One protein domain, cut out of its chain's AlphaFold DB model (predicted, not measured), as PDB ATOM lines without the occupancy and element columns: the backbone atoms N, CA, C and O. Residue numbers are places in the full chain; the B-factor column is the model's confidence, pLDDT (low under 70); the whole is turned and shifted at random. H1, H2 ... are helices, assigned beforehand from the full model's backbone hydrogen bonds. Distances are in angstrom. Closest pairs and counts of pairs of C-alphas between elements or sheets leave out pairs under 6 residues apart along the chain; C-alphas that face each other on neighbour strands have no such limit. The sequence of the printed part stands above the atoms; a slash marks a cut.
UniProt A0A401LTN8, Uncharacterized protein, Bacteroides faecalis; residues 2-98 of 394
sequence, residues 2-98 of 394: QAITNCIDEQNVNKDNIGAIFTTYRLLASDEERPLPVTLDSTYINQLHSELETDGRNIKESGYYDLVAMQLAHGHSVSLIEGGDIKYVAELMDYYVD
ATOM      1  N   GLN A   2      49.211  98.182 -41.938       87.75
ATOM      2  CA  GLN A   2      48.473  96.983 -41.477       87.75
ATOM      3  C   GLN A   2      49.300  95.688 -41.308       87.75
ATOM      4  O   GLN A   2      49.111  94.949 -40.352       87.75
ATOM      5  N   ALA A   3      50.232  95.400 -42.222       89.69
ATOM      6  CA  ALA A   3      51.072  94.203 -42.121       89.69
ATOM      7  C   ALA A   3      52.012  94.215 -40.895       89.69
ATOM      8  O   ALA A   3      52.300  93.160 -40.342       89.69
ATOM      9  N   ILE A   4      52.474  95.395 -40.468       90.69
ATOM     10  CA  ILE A   4      53.347  95.561 -39.296       90.69
ATOM     11  C   ILE A   4      52.534  95.405 -38.012       90.69
ATOM     12  O   ILE A   4      52.944  94.655 -37.135       90.69
ATOM     13  N   THR A   5      51.369  96.052 -37.922       90.94
ATOM     14  CA  THR A   5      50.485  95.929 -36.750       90.94
ATOM     15  C   THR A   5      50.009  94.492 -36.570       90.94
ATOM     16  O   THR A   5      50.146  93.961 -35.478       90.94
ATOM     17  N   ASN A   6      49.605  93.807 -37.650       90.88
ATOM     18  CA  ASN A   6      49.253  92.383 -37.585       90.88
ATOM     19  C   ASN A   6      50.431  91.520 -37.113       90.88
ATOM     20  O   ASN A   6      50.240  90.592 -36.342       90.88
ATOM     21  N   CYS A   7      51.657  91.815 -37.558       91.50
ATOM     22  CA  CYS A   7      52.844  91.080 -37.122       91.50
ATOM     23  C   CYS A   7      53.097  91.229 -35.610       91.50
ATOM     24  O   CYS A   7      53.502  90.261 -34.968       91.50
ATOM     25  N   ILE A   8      52.828  92.412 -35.050       92.19
ATOM     26  CA  ILE A   8      52.922  92.681 -33.608       92.19
ATOM     27  C   ILE A   8      51.791  91.966 -32.854       92.19
ATOM     28  O   ILE A   8      52.077  91.228 -31.914       92.19
ATOM     29  N   ASP A   9      50.542  92.110 -33.305       90.25
ATOM     30  CA  ASP A   9      49.354  91.513 -32.670       90.25
ATOM     31  C   ASP A   9      49.390  89.977 -32.670       90.25
ATOM     32  O   ASP A   9      49.005  89.329 -31.699       90.25
ATOM     33  N   GLU A  10      49.876  89.378 -33.758       90.19
ATOM     34  CA  GLU A  10      50.032  87.927 -33.899       90.19
ATOM     35  C   GLU A  10      51.304  87.393 -33.211       90.19
ATOM     36  O   GLU A  10      51.607  86.208 -33.343       90.19
ATOM     37  N   GLN A  11      52.058  88.241 -32.494       86.44
ATOM     38  CA  GLN A  11      53.313  87.893 -31.810       86.44
ATOM     39  C   GLN A  11      54.351  87.225 -32.737       86.44
ATOM     40  O   GLN A  11      55.111  86.346 -32.340       86.44
ATOM     41  N   ASN A  12      54.418  87.671 -33.996       91.94
ATOM     42  CA  ASN A  12      55.403  87.218 -34.989       91.94
ATOM     43  C   ASN A  12      56.735  88.003 -34.913       91.94
ATOM     44  O   ASN A  12      57.633  87.828 -35.749       91.94
ATOM     45  N   VAL A  13      56.868  88.883 -33.920       94.38
ATOM     46  CA  VAL A  13      58.075  89.659 -33.613       94.38
ATOM     47  C   VAL A  13      59.039  88.800 -32.799       94.38
ATOM     48  O   VAL A  13      58.633  88.183 -31.841       94.38
ATOM     49  N   ASN A  14      60.322  88.753 -33.119       94.25
ATOM     50  CA  ASN A  14      61.329  88.019 -32.354       94.25
ATOM     51  C   ASN A  14      62.656  88.788 -32.342       94.25
ATOM     52  O   ASN A  14      62.789  89.831 -32.988       94.25
ATOM     53  N   LYS A  15      63.664  88.267 -31.634       92.75
ATOM     54  CA  LYS A  15      64.970  88.928 -31.499       92.75
ATOM     55  C   LYS A  15      65.682  89.220 -32.828       92.75
ATOM     56  O   LYS A  15      66.533  90.103 -32.880       92.75
ATOM     57  N   ASP A  16      65.354  88.493 -33.898       93.12
ATOM     58  CA  ASP A  16      65.981  88.663 -35.210       93.12
ATOM     59  C   ASP A  16      65.321  89.757 -36.054       93.12
ATOM     60  O   ASP A  16      65.968  90.298 -36.952       93.12
ATOM     61  N   ASN A  17      64.051  90.087 -35.797       94.00
ATOM     62  CA  ASN A  17      63.285  91.012 -36.636       94.00
ATOM     63  C   ASN A  17      62.767  92.264 -35.903       94.00
ATOM     64  O   ASN A  17      62.394  93.224 -36.579       94.00
ATOM     65  N   ILE A  18      62.783  92.301 -34.565       95.06
ATOM     66  CA  ILE A  18      62.174  93.382 -33.776       95.06
ATOM     67  C   ILE A  18      62.712  94.768 -34.142       95.06
ATOM     68  O   ILE A  18      61.920  95.678 -34.396       95.06
ATOM     69  N   GLY A  19      64.035  94.922 -34.258       94.31
ATOM     70  CA  GLY A  19      64.647  96.195 -34.640       94.31
ATOM     71  C   GLY A  19      64.171  96.703 -36.000       94.31
ATOM     72  O   GLY A  19      63.799  97.869 -36.131       94.31
ATOM     73  N   ALA A  20      64.094  95.822 -37.003       94.44
ATOM     74  CA  ALA A  20      63.603  96.179 -38.332       94.44
ATOM     75  C   ALA A  20      62.104  96.526 -38.318       94.44
ATOM     76  O   ALA A  20      61.691  97.493 -38.964       94.44
ATOM     77  N   ILE A  21      61.297  95.770 -37.567       95.50
ATOM     78  CA  ILE A  21      59.848  95.974 -37.458       95.50
ATOM     79  C   ILE A  21      59.540  97.329 -36.828       95.50
ATOM     80  O   ILE A  21      58.854  98.136 -37.455       95.50
ATOM     81  N   PHE A  22      60.066  97.614 -35.634       95.44
ATOM     82  CA  PHE A  22      59.751  98.859 -34.933       95.44
ATOM     83  C   PHE A  22      60.389 100.079 -35.599       95.44
ATOM     84  O   PHE A  22      59.728 101.110 -35.709       95.44
ATOM     85  N   THR A  23      61.592  99.956 -36.174       95.00
ATOM     86  CA  THR A  23      62.168 101.034 -37.000       95.00
ATOM     87  C   THR A  23      61.262 101.362 -38.185       95.00
ATOM     88  O   THR A  23      60.958 102.528 -38.430       95.00
ATOM     89  N   THR A  24      60.774 100.343 -38.900       94.31
ATOM     90  CA  THR A  24      59.858 100.549 -40.030       94.31
ATOM     91  C   THR A  24      58.514 101.106 -39.565       94.31
ATOM     92  O   THR A  24      57.961 101.973 -40.235       94.31
ATOM     93  N   TYR A  25      57.993 100.655 -38.418       95.06
ATOM     94  CA  TYR A  25      56.756 101.183 -37.847       95.06
ATOM     95  C   TYR A  25      56.883 102.686 -37.597       95.06
ATOM     96  O   TYR A  25      56.119 103.459 -38.164       95.06
ATOM     97  N   ARG A  26      57.900 103.118 -36.847       93.69
ATOM     98  CA  ARG A  26      58.109 104.536 -36.525       93.69
ATOM     99  C   ARG A  26      58.278 105.416 -37.763       93.69
ATOM    100  O   ARG A  26      57.807 106.542 -37.767       93.69
ATOM    101  N   LEU A  27      58.920 104.902 -38.815       92.38
ATOM    102  CA  LEU A  27      59.088 105.623 -40.083       92.38
ATOM    103  C   LEU A  27      57.789 105.758 -40.890       92.38
ATOM    104  O   LEU A  27      57.672 106.677 -41.699       92.38
ATOM    105  N   LEU A  28      56.854 104.818 -40.732       92.69
ATOM    106  CA  LEU A  28      55.584 104.804 -41.461       92.69
ATOM    107  C   LEU A  28      54.426 105.428 -40.677       92.69
ATOM    108  O   LEU A  28      53.453 105.843 -41.304       92.69
ATOM    109  N   ALA A  29      54.508 105.447 -39.346       91.25
ATOM    110  CA  ALA A  29      53.509 106.048 -38.478       91.25
ATOM    111  C   ALA A  29      53.489 107.570 -38.655       91.25
ATOM    112  O   ALA A  29      54.530 108.222 -38.764       91.25
ATOM    113  N   SER A  30      52.289 108.136 -38.681       87.62
ATOM    114  CA  SER A  30      52.106 109.585 -38.647       87.62
ATOM    115  C   SER A  30      52.398 110.142 -37.252       87.62
ATOM    116  O   SER A  30      52.316 109.429 -36.253       87.62
ATOM    117  N   ASP A  31      52.697 111.438 -37.155       83.88
ATOM    118  CA  ASP A  31      52.924 112.074 -35.850       83.88
ATOM    119  C   ASP A  31      51.678 112.005 -34.947       83.88
ATOM    120  O   ASP A  31      51.803 111.897 -33.731       83.88
ATOM    121  N   GLU A  32      50.472 111.992 -35.527       84.00
ATOM    122  CA  GLU A  32      49.211 111.853 -34.783       84.00
ATOM    123  C   GLU A  32      49.085 110.493 -34.072       84.00
ATOM    124  O   GLU A  32      48.456 110.406 -33.012       84.00
ATOM    125  N   GLU A  33      49.736 109.458 -34.615       84.38
ATOM    126  CA  GLU A  33      49.811 108.094 -34.080       84.38
ATOM    127  C   GLU A  33      50.934 107.922 -33.046       84.38
ATOM    128  O   GLU A  33      51.343 106.799 -32.781       84.38
ATOM    129  N   ARG A  34      51.462 109.006 -32.466       89.12
ATOM    130  CA  ARG A  34      52.360 108.941 -31.302       89.12
ATOM    131  C   ARG A  34      51.585 109.240 -30.015       89.12
ATOM    132  O   ARG A  34      50.960 110.302 -29.945       89.12
ATOM    133  N   PRO A  35      51.604 108.381 -28.985       93.81
ATOM    134  CA  PRO A  35      52.225 107.053 -28.940       93.81
ATOM    135  C   PRO A  35      51.595 106.049 -29.909       93.81
ATOM    136  O   PRO A  35      50.403 106.150 -30.209       93.81
ATOM    137  N   LEU A  36      52.394 105.072 -30.356       94.50
ATOM    138  CA  LEU A  36      51.978 104.039 -31.302       94.50
ATOM    139  C   LEU A  36      50.795 103.240 -30.734       94.50
ATOM    140  O   LEU A  36      50.875 102.748 -29.607       94.50
ATOM    141  N   PRO A  37      49.714 103.038 -31.510       91.06
ATOM    142  CA  PRO A  37      48.491 102.412 -31.005       91.06
ATOM    143  C   PRO A  37      48.627 100.907 -30.735       91.06
ATOM    144  O   PRO A  37      47.794 100.335 -30.037       91.06
ATOM    145  N   VAL A  38      49.645 100.260 -31.309       92.00
ATOM    146  CA  VAL A  38      49.903  98.822 -31.173       92.00
ATOM    147  C   VAL A  38      51.356  98.631 -30.761       92.00
ATOM    148  O   VAL A  38      52.263  99.056 -31.475       92.00
ATOM    149  N   THR A  39      51.580  97.987 -29.622       92.56
ATOM    150  CA  THR A  39      52.903  97.670 -29.069       92.56
ATOM    151  C   THR A  39      52.917  96.230 -28.555       92.56
ATOM    152  O   THR A  39      51.883  95.563 -28.515       92.56
ATOM    153  N   LEU A  40      54.102  95.717 -28.212       94.06
ATOM    154  CA  LEU A  40      54.224  94.382 -27.622       94.06
ATOM    155  C   LEU A  40      53.629  94.370 -26.208       94.06
ATOM    156  O   LEU A  40      53.731  95.353 -25.474       94.06
ATOM    157  N   ASP A  41      53.061  93.239 -25.795       91.19
ATOM    158  CA  ASP A  41      52.631  93.068 -24.411       91.19
ATOM    159  C   ASP A  41      53.825  92.950 -23.445       91.19
ATOM    160  O   ASP A  41      54.935  92.566 -23.816       91.19
ATOM    161  N   SER A  42      53.580  93.257 -22.169       91.12
ATOM    162  CA  SER A  42      54.599  93.274 -21.108       91.12
ATOM    163  C   SER A  42      55.390  91.963 -20.977       91.12
ATOM    164  O   SER A  42      56.603  91.990 -20.751       91.12
ATOM    165  N   THR A  43      54.738  90.805 -21.141       92.06
ATOM    166  CA  THR A  43      55.425  89.507 -21.019       92.06
ATOM    167  C   THR A  43      56.400  89.318 -22.170       92.06
ATOM    168  O   THR A  43      57.547  88.922 -21.950       92.06
ATOM    169  N   TYR A  44      55.973  89.668 -23.379       93.56
ATOM    170  CA  TYR A  44      56.796  89.528 -24.566       93.56
ATOM    171  C   TYR A  44      57.947  90.536 -24.622       93.56
ATOM    172  O   TYR A  44      59.066  90.170 -24.986       93.56
ATOM    173  N   ILE A  45      57.714  91.768 -24.158       95.69
ATOM    174  CA  ILE A  45      58.768  92.774 -23.976       95.69
ATOM    175  C   ILE A  45      59.884  92.220 -23.088       95.69
ATOM    176  O   ILE A  45      61.054  92.268 -23.463       95.69
ATOM    177  N   ASN A  46      59.531  91.662 -21.925       93.69
ATOM    178  CA  ASN A  46      60.514  91.143 -20.973       93.69
ATOM    179  C   ASN A  46      61.293  89.953 -21.540       93.69
ATOM    180  O   ASN A  46      62.509  89.889 -21.367       93.69
ATOM    181  N   GLN A  47      60.615  89.043 -22.247       94.62
ATOM    182  CA  GLN A  47      61.275  87.913 -22.896       94.62
ATOM    183  C   GLN A  47      62.312  88.388 -23.923       94.62
ATOM    184  O   GLN A  47      63.482  88.017 -23.835       94.62
ATOM    185  N   LEU A  48      61.898  89.225 -24.879       94.94
ATOM    186  CA  LEU A  48      62.781  89.689 -25.951       94.94
ATOM    187  C   LEU A  48      63.915  90.572 -25.423       94.94
ATOM    188  O   LEU A  48      65.022  90.530 -25.960       94.94
ATOM    189  N   HIS A  49      63.668  91.333 -24.354       95.06
ATOM    190  CA  HIS A  49      64.696  92.153 -23.721       95.06
ATOM    191  C   HIS A  49      65.818  91.267 -23.175       95.06
ATOM    192  O   HIS A  49      66.976  91.457 -23.543       95.06
ATOM    193  N   SER A  50      65.477  90.239 -22.389       92.56
ATOM    194  CA  SER A  50      66.457  89.285 -21.852       92.56
ATOM    195  C   SER A  50      67.207  88.509 -22.939       92.56
ATOM    196  O   SER A  50      68.393  88.215 -22.785       92.56
ATOM    197  N   GLU A  51      66.544  88.182 -24.054       93.44
ATOM    198  CA  GLU A  51      67.209  87.560 -25.202       93.44
ATOM    199  C   GLU A  51      68.259  88.496 -25.820       93.44
ATOM    200  O   GLU A  51      69.374  88.054 -26.096       93.44
ATOM    201  N   LEU A  52      67.939  89.783 -26.005       92.00
ATOM    202  CA  LEU A  52      68.836  90.757 -26.635       92.00
ATOM    203  C   LEU A  52      69.978  91.236 -25.733       92.00
ATOM    204  O   LEU A  52      71.053  91.535 -26.256       92.00
ATOM    205  N   GLU A  53      69.798  91.268 -24.410       87.44
ATOM    206  CA  GLU A  53      70.852  91.652 -23.454       87.44
ATOM    207  C   GLU A  53      72.127  90.804 -23.594       87.44
ATOM    208  O   GLU A  53      73.228  91.284 -23.329       87.44
ATOM    209  N   THR A  54      71.993  89.546 -24.024       85.19
ATOM    210  CA  THR A  54      73.098  88.574 -24.081       85.19
ATOM    211  C   THR A  54      73.528  88.195 -25.501       85.19
ATOM    212  O   THR A  54      74.491  87.448 -25.673       85.19
ATOM    213  N   ASP A  55      72.858  88.717 -26.533       82.06
ATOM    214  CA  ASP A  55      73.008  88.253 -27.923       82.06
ATOM    215  C   ASP A  55      74.241  88.844 -28.642       82.06
ATOM    216  O   ASP A  55      74.609  88.392 -29.725       82.06
ATOM    217  N   GLY A  56      74.892  89.862 -28.061       79.44
ATOM    218  CA  GLY A  56      76.142  90.451 -28.571       79.44
ATOM    219  C   GLY A  56      76.028  91.199 -29.910       79.44
ATOM    220  O   GLY A  56      77.047  91.573 -30.495       79.44
ATOM    221  N   ARG A  57      74.808  91.413 -30.419       83.88
ATOM    222  CA  ARG A  57      74.546  92.164 -31.657       83.88
ATOM    223  C   ARG A  57      74.707  93.669 -31.466       83.88
ATOM    224  O   ARG A  57      74.755  94.183 -30.352       83.88
ATOM    225  N   ASN A  58      74.731  94.388 -32.588       86.19
ATOM    226  CA  ASN A  58      74.684  95.845 -32.595       86.19
ATOM    227  C   ASN A  58      73.389  96.347 -31.931       86.19
ATOM    228  O   ASN A  58      72.303  96.250 -32.503       86.19
ATOM    229  N   ILE A  59      73.535  96.928 -30.742       87.62
ATOM    230  CA  ILE A  59      72.443  97.395 -29.877       87.62
ATOM    231  C   ILE A  59      71.564  98.467 -30.539       87.62
ATOM    232  O   ILE A  59      70.394  98.609 -30.195       87.62
ATOM    233  N   LYS A  60      72.111  99.214 -31.510       86.06
ATOM    234  CA  LYS A  60      71.391 100.293 -32.205       86.06
ATOM    235  C   LYS A  60      70.408  99.784 -33.252       86.06
ATOM    236  O   LYS A  60      69.441 100.468 -33.557       86.06
ATOM    237  N   GLU A  61      70.663  98.606 -33.811       88.06
ATOM    238  CA  GLU A  61      69.877  98.036 -34.915       88.06
ATOM    239  C   GLU A  61      69.030  96.841 -34.462       88.06
ATOM    240  O   GLU A  61      68.134  96.408 -35.182       88.06
ATOM    241  N   SER A  62      69.291  96.310 -33.264       91.56
ATOM    242  CA  SER A  62      68.636  95.105 -32.751       91.56
ATOM    243  C   SER A  62      67.209  95.325 -32.254       91.56
ATOM    244  O   SER A  62      66.485  94.350 -32.100       91.56
ATOM    245  N   GLY A  63      66.790  96.571 -32.002       94.25
ATOM    246  CA  GLY A  63      65.531  96.884 -31.310       94.25
ATOM    247  C   GLY A  63      65.645  96.865 -29.781       94.25
ATOM    248  O   GLY A  63      64.639  96.967 -29.089       94.25
ATOM    249  N   TYR A  64      66.862  96.769 -29.236       95.88
ATOM    250  CA  TYR A  64      67.102  96.800 -27.791       95.88
ATOM    251  C   TYR A  64      66.546  98.072 -27.126       95.88
ATOM    252  O   TYR A  64      65.778  97.980 -26.172       95.88
ATOM    253  N   TYR A  65      66.867  99.259 -27.654       97.00
ATOM    254  CA  TYR A  65      66.390 100.521 -27.071       97.00
ATOM    255  C   TYR A  65      64.868 100.686 -27.150       97.00
ATOM    256  O   TYR A  65      64.288 101.320 -26.274       97.00
ATOM    257  N   ASP A  66      64.221 100.082 -28.152       96.81
ATOM    258  CA  ASP A  66      62.761 100.054 -28.250       96.81
ATOM    259  C   ASP A  66      62.146  99.279 -27.082       96.81
ATOM    260  O   ASP A  66      61.217  99.762 -26.440       96.81
ATOM    261  N   LEU A  67      62.710  98.118 -26.745       97.25
ATOM    262  CA  LEU A  67      62.258  97.326 -25.601       97.25
ATOM    263  C   LEU A  67      62.501  98.041 -24.271       97.25
ATOM    264  O   LEU A  67      61.615  98.034 -23.421       97.25
ATOM    265  N   VAL A  68      63.658  98.691 -24.103       97.56
ATOM    266  CA  VAL A  68      63.939  99.506 -22.908       97.56
ATOM    267  C   VAL A  68      62.909 100.630 -22.782       97.56
ATOM    268  O   VAL A  68      62.314 100.796 -21.719       97.56
ATOM    269  N   ALA A  69      62.635 101.363 -23.864       97.94
ATOM    270  CA  ALA A  69      61.647 102.438 -23.864       97.94
ATOM    271  C   ALA A  69      60.229 101.924 -23.548       97.94
ATOM    272  O   ALA A  69      59.533 102.516 -22.725       97.94
ATOM    273  N   MET A  70      59.820 100.778 -24.110       97.75
ATOM    274  CA  MET A  70      58.542 100.135 -23.776       97.75
ATOM    275  C   MET A  70      58.477  99.662 -22.315       97.75
ATOM    276  O   MET A  70      57.419  99.740 -21.693       97.75
ATOM    277  N   GLN A  71      59.576  99.163 -21.738       97.50
ATOM    278  CA  GLN A  71      59.616  98.799 -20.316       97.50
ATOM    279  C   GLN A  71      59.436 100.027 -19.423       97.50
ATOM    280  O   GLN A  71      58.616  99.991 -18.505       97.50
ATOM    281  N   LEU A  72      60.138 101.122 -19.724       97.88
ATOM    282  CA  LEU A  72      59.992 102.382 -18.996       97.88
ATOM    283  C   LEU A  72      58.578 102.962 -19.145       97.88
ATOM    284  O   LEU A  72      58.012 103.415 -18.155       97.88
ATOM    285  N   ALA A  73      57.982 102.885 -20.339       96.62
ATOM    286  CA  ALA A  73      56.602 103.305 -20.601       96.62
ATOM    287  C   ALA A  73      55.569 102.541 -19.753       96.62
ATOM    288  O   ALA A  73      54.555 103.107 -19.351       96.62
ATOM    289  N   HIS A  74      55.843 101.275 -19.428       95.31
ATOM    290  CA  HIS A  74      55.012 100.454 -18.541       95.31
ATOM    291  C   HIS A  74      55.361 100.593 -17.048       95.31
ATOM    292  O   HIS A  74      54.780  99.896 -16.216       95.31
ATOM    293  N   GLY A  75      56.313 101.458 -16.686       95.62
ATOM    294  CA  GLY A  75      56.751 101.622 -15.302       95.62
ATOM    295  C   GLY A  75      57.545 100.435 -14.761       95.62
ATOM    296  O   GLY A  75      57.561 100.192 -13.553       95.62
ATOM    297  N   HIS A  76      58.211  99.676 -15.632       95.38
ATOM    298  CA  HIS A  76      59.129  98.624 -15.209       95.38
ATOM    299  C   HIS A  76      60.536  99.174 -14.993       95.38
ATOM    300  O   HIS A  76      61.049  99.979 -15.770       95.38
ATOM    301  N   SER A  77      61.188  98.690 -13.936       94.75
ATOM    302  CA  SER A  77      62.596  98.989 -13.692       94.75
ATOM    303  C   SER A  77      63.482  98.214 -14.666       94.75
ATOM    304  O   SER A  77      63.372  96.992 -14.767       94.75
ATOM    305  N   VAL A  78      64.379  98.928 -15.339       95.44
ATOM    306  CA  VAL A  78      65.355  98.387 -16.289       95.44
ATOM    307  C   VAL A  78      66.645  99.203 -16.207       95.44
ATOM    308  O   VAL A  78      66.643 100.358 -15.778       95.44
ATOM    309  N   SER A  79      67.767  98.582 -16.562       94.56
ATOM    310  CA  SER A  79      69.078  99.223 -16.672       94.56
ATOM    311  C   SER A  79      69.620  99.049 -18.084       94.56
ATOM    312  O   SER A  79      69.339  98.048 -18.739       94.56
ATOM    313  N   LEU A  80      70.414 100.014 -18.543       94.62
ATOM    314  CA  LEU A  80      71.137  99.862 -19.799       94.62
ATOM    315  C   LEU A  80      72.271  98.849 -19.636       94.62
ATOM    316  O   LEU A  80      72.983  98.853 -18.630       94.62
ATOM    317  N   ILE A  81      72.464  98.019 -20.656       92.31
ATOM    318  CA  ILE A  81      73.669  97.197 -20.801       92.31
ATOM    319  C   ILE A  81      74.922  98.069 -20.954       92.31
ATOM    320  O   ILE A  81      74.851  99.248 -21.314       92.31
ATOM    321  N   GLU A  82      76.092  97.478 -20.708       86.69
ATOM    322  CA  GLU A  82      77.375  98.161 -20.885       86.69
ATOM    323  C   GLU A  82      77.529  98.692 -22.323       86.69
ATOM    324  O   GLU A  82      77.285  97.982 -23.299       86.69
ATOM    325  N   GLY A  83      77.911  99.966 -22.455       84.81
ATOM    326  CA  GLY A  83      77.987 100.654 -23.750       84.81
ATOM    327  C   GLY A  83      76.645 101.164 -24.290       84.81
ATOM    328  O   GLY A  83      76.621 101.766 -25.366       84.81
ATOM    329  N   GLY A  84      75.544 100.964 -23.557       90.56
ATOM    330  CA  GLY A  84      74.263 101.615 -23.814       90.56
ATOM    331  C   GLY A  84      74.353 103.141 -23.685       90.56
ATOM    332  O   GLY A  84      75.193 103.673 -22.964       90.56
ATOM    333  N   ASP A  85      73.476 103.852 -24.392       95.06
ATOM    334  CA  ASP A  85      73.460 105.314 -24.437       95.06
ATOM    335  C   ASP A  85      72.011 105.782 -24.308       95.06
ATOM    336  O   ASP A  85      71.138 105.402 -25.094       95.06
ATOM    337  N   ILE A  86      71.772 106.584 -23.273       96.94
ATOM    338  CA  ILE A  86      70.453 107.070 -22.876       96.94
ATOM    339  C   ILE A  86      69.782 107.906 -23.959       96.94
ATOM    340  O   ILE A  86      68.556 107.918 -24.053       96.94
ATOM    341  N   LYS A  87      70.580 108.549 -24.817       97.50
ATOM    342  CA  LYS A  87      70.081 109.343 -25.934       97.50
ATOM    343  C   LYS A  87      69.113 108.540 -26.803       97.50
ATOM    344  O   LYS A  87      68.050 109.045 -27.146       97.50
ATOM    345  N   TYR A  88      69.458 107.295 -27.135       96.81
ATOM    346  CA  TYR A  88      68.618 106.475 -28.011       96.81
ATOM    347  C   TYR A  88      67.313 106.063 -27.333       96.81
ATOM    348  O   TYR A  88      66.304 105.950 -28.013       96.81
ATOM    349  N   VAL A  89      67.303 105.876 -26.010       97.94
ATOM    350  CA  VAL A  89      66.055 105.633 -25.269       97.94
ATOM    351  C   VAL A  89      65.189 106.891 -25.290       97.94
ATOM    352  O   VAL A  89      64.019 106.823 -25.656       97.94
ATOM    353  N   ALA A  90      65.775 108.047 -24.969       98.06
ATOM    354  CA  ALA A  90      65.086 109.334 -24.930       98.06
ATOM    355  C   ALA A  90      64.436 109.708 -26.273       98.06
ATOM    356  O   ALA A  90      63.290 110.143 -26.296       98.06
ATOM    357  N   GLU A  91      65.131 109.490 -27.395       95.88
ATOM    358  CA  GLU A  91      64.609 109.741 -28.750       95.88
ATOM    359  C   GLU A  91      63.449 108.803 -29.149       95.88
ATOM    360  O   GLU A  91      62.749 109.070 -30.128       95.88
ATOM    361  N   LEU A  92      63.240 107.705 -28.412       96.19
ATOM    362  CA  LEU A  92      62.217 106.699 -28.697       96.19
ATOM    363  C   LEU A  92      60.996 106.769 -27.771       96.19
ATOM    364  O   LEU A  92      59.954 106.227 -28.138       96.19
ATOM    365  N   MET A  93      61.088 107.422 -26.607       97.25
ATOM    366  CA  MET A  93      60.020 107.409 -25.593       97.25
ATOM    367  C   MET A  93      58.656 107.857 -26.135       97.25
ATOM    368  O   MET A  93      57.649 107.207 -25.858       97.25
ATOM    369  N   ASP A  94      58.636 108.892 -26.976       94.69
ATOM    370  CA  ASP A  94      57.416 109.484 -27.549       94.69
ATOM    371  C   ASP A  94      56.597 108.516 -28.416       94.69
ATOM    372  O   ASP A  94      55.412 108.732 -28.672       94.69
ATOM    373  N   TYR A  95      57.220 107.437 -28.896       96.12
ATOM    374  CA  TYR A  95      56.525 106.402 -29.654       96.12
ATOM    375  C   TYR A  95      55.782 105.412 -28.760       96.12
ATOM    376  O   TYR A  95      54.957 104.659 -29.268       96.12
ATOM    377  N   TYR A  96      56.046 105.398 -27.455       96.44
ATOM    378  CA  TYR A  96      55.527 104.375 -26.551       96.44
ATOM    379  C   TYR A  96      54.662 104.934 -25.425       96.44
ATOM    380  O   TYR A  96      53.883 104.179 -24.851       96.44
ATOM    381  N   VAL A  97      54.744 106.233 -25.133       95.62
ATOM    382  CA  VAL A  97      53.957 106.876 -24.072       95.62
ATOM    383  C   VAL A  97      53.975 108.403 -24.218       95.62
ATOM    384  O   VAL A  97      54.896 108.965 -24.805       95.62
ATOM    385  N   ASP A  98      52.923 109.060 -23.728       94.94
ATOM    386  CA  ASP A  98      52.809 110.521 -23.683       94.94
ATOM    387  C   ASP A  98      53.873 111.119 -22.747       94.94
ATOM    388  O   ASP A  98      54.107 110.615 -21.642       94.94
TER     389      ASP A  98
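AT A GLANCE: This is residues 2 to 98 of the 394 residues of an uncharacterized protein of Bacteroides faecalis (UniProt A0A401LTN8). Look first at H3 and H4, a helical hairpin whose second helix, H4, sits in the middle of the domain, with the short H5 packed on H4 roughly across from H3. H2 leads away from the first end of H4, and H1 lies beside H2, its centre the farthest of the five from the middle; the five helices form a rounded cluster joined by much loop. The printed part has 97 residues with five named helices, H1 to H5 in order along the chain, and no named strand; under half of the residues, 46, are in named elements, and the class is all helix. The whole is compact, with a radius of gyration of the C-alphas of 12.3 A and spans of 34 by 26 by 22 A.

HOW THE PARTS SIT: Begin at the longest helix, H3, residues 42 to 53, and go to the hub, H4, residues 64 to 73, which touches three helices. H3 and H4 touch, with the C-alphas of Ile 45 and Leu 67 closest at 6.0 A; they form a hairpin and run opposite ways at a steep tilt of 35.1 degrees, only just beyond shallow. H5, residues 86 to 90, touches H4, where the C-alphas of Tyr 65 and Val 89 are closest at 5.4 A. H2, residues 18 to 28, and H4 only just touch, with 3 pairs of C-alphas within 8 A, the closest being those of Gly 19 and Tyr 64 at 7.3 A; at 71 degrees they are only just about perpendicular. H1, residues 2 to 9, touches no helix; it is close to H2 but not clearly touching, with the C-alphas of Ile 4 and Tyr 25 closest at 6.7 A, and the two run opposite ways at a steep tilt of 42 degrees. H3 and H5 are apart, and so are H2 and H3. In H1, H2, H3, H4 and H5 every O i to N i+4 pair is within hydrogen-bond range.

IN THESE COORDINATES: Find C-alpha 42 at (54.599, 93.274, -21.108); from there H3 runs 16.5 A to C-alpha 53. H4 runs 14.3 A from C-alpha 64 at (67.102, 96.800, -27.791), and H2 runs 15.3 A from C-alpha 18 to C-alpha 28. H1 begins at C-alpha 2, at (48.473, 96.983, -41.477), and is 10.4 A long; H5 is 6.2 A long and ends at C-alpha 90, at (65.086, 109.334, -24.930).

THE WHOLE: The C-alphas of Gln 2 and Glu 82 are the two farthest apart, at 35.5 A. The links H2 to H3, residues 29 to 41, and H4 to H5, residues 74 to 85, are long. The printed part has no cut. Its mean pLDDT is 92.7, and no printed residue is under 70.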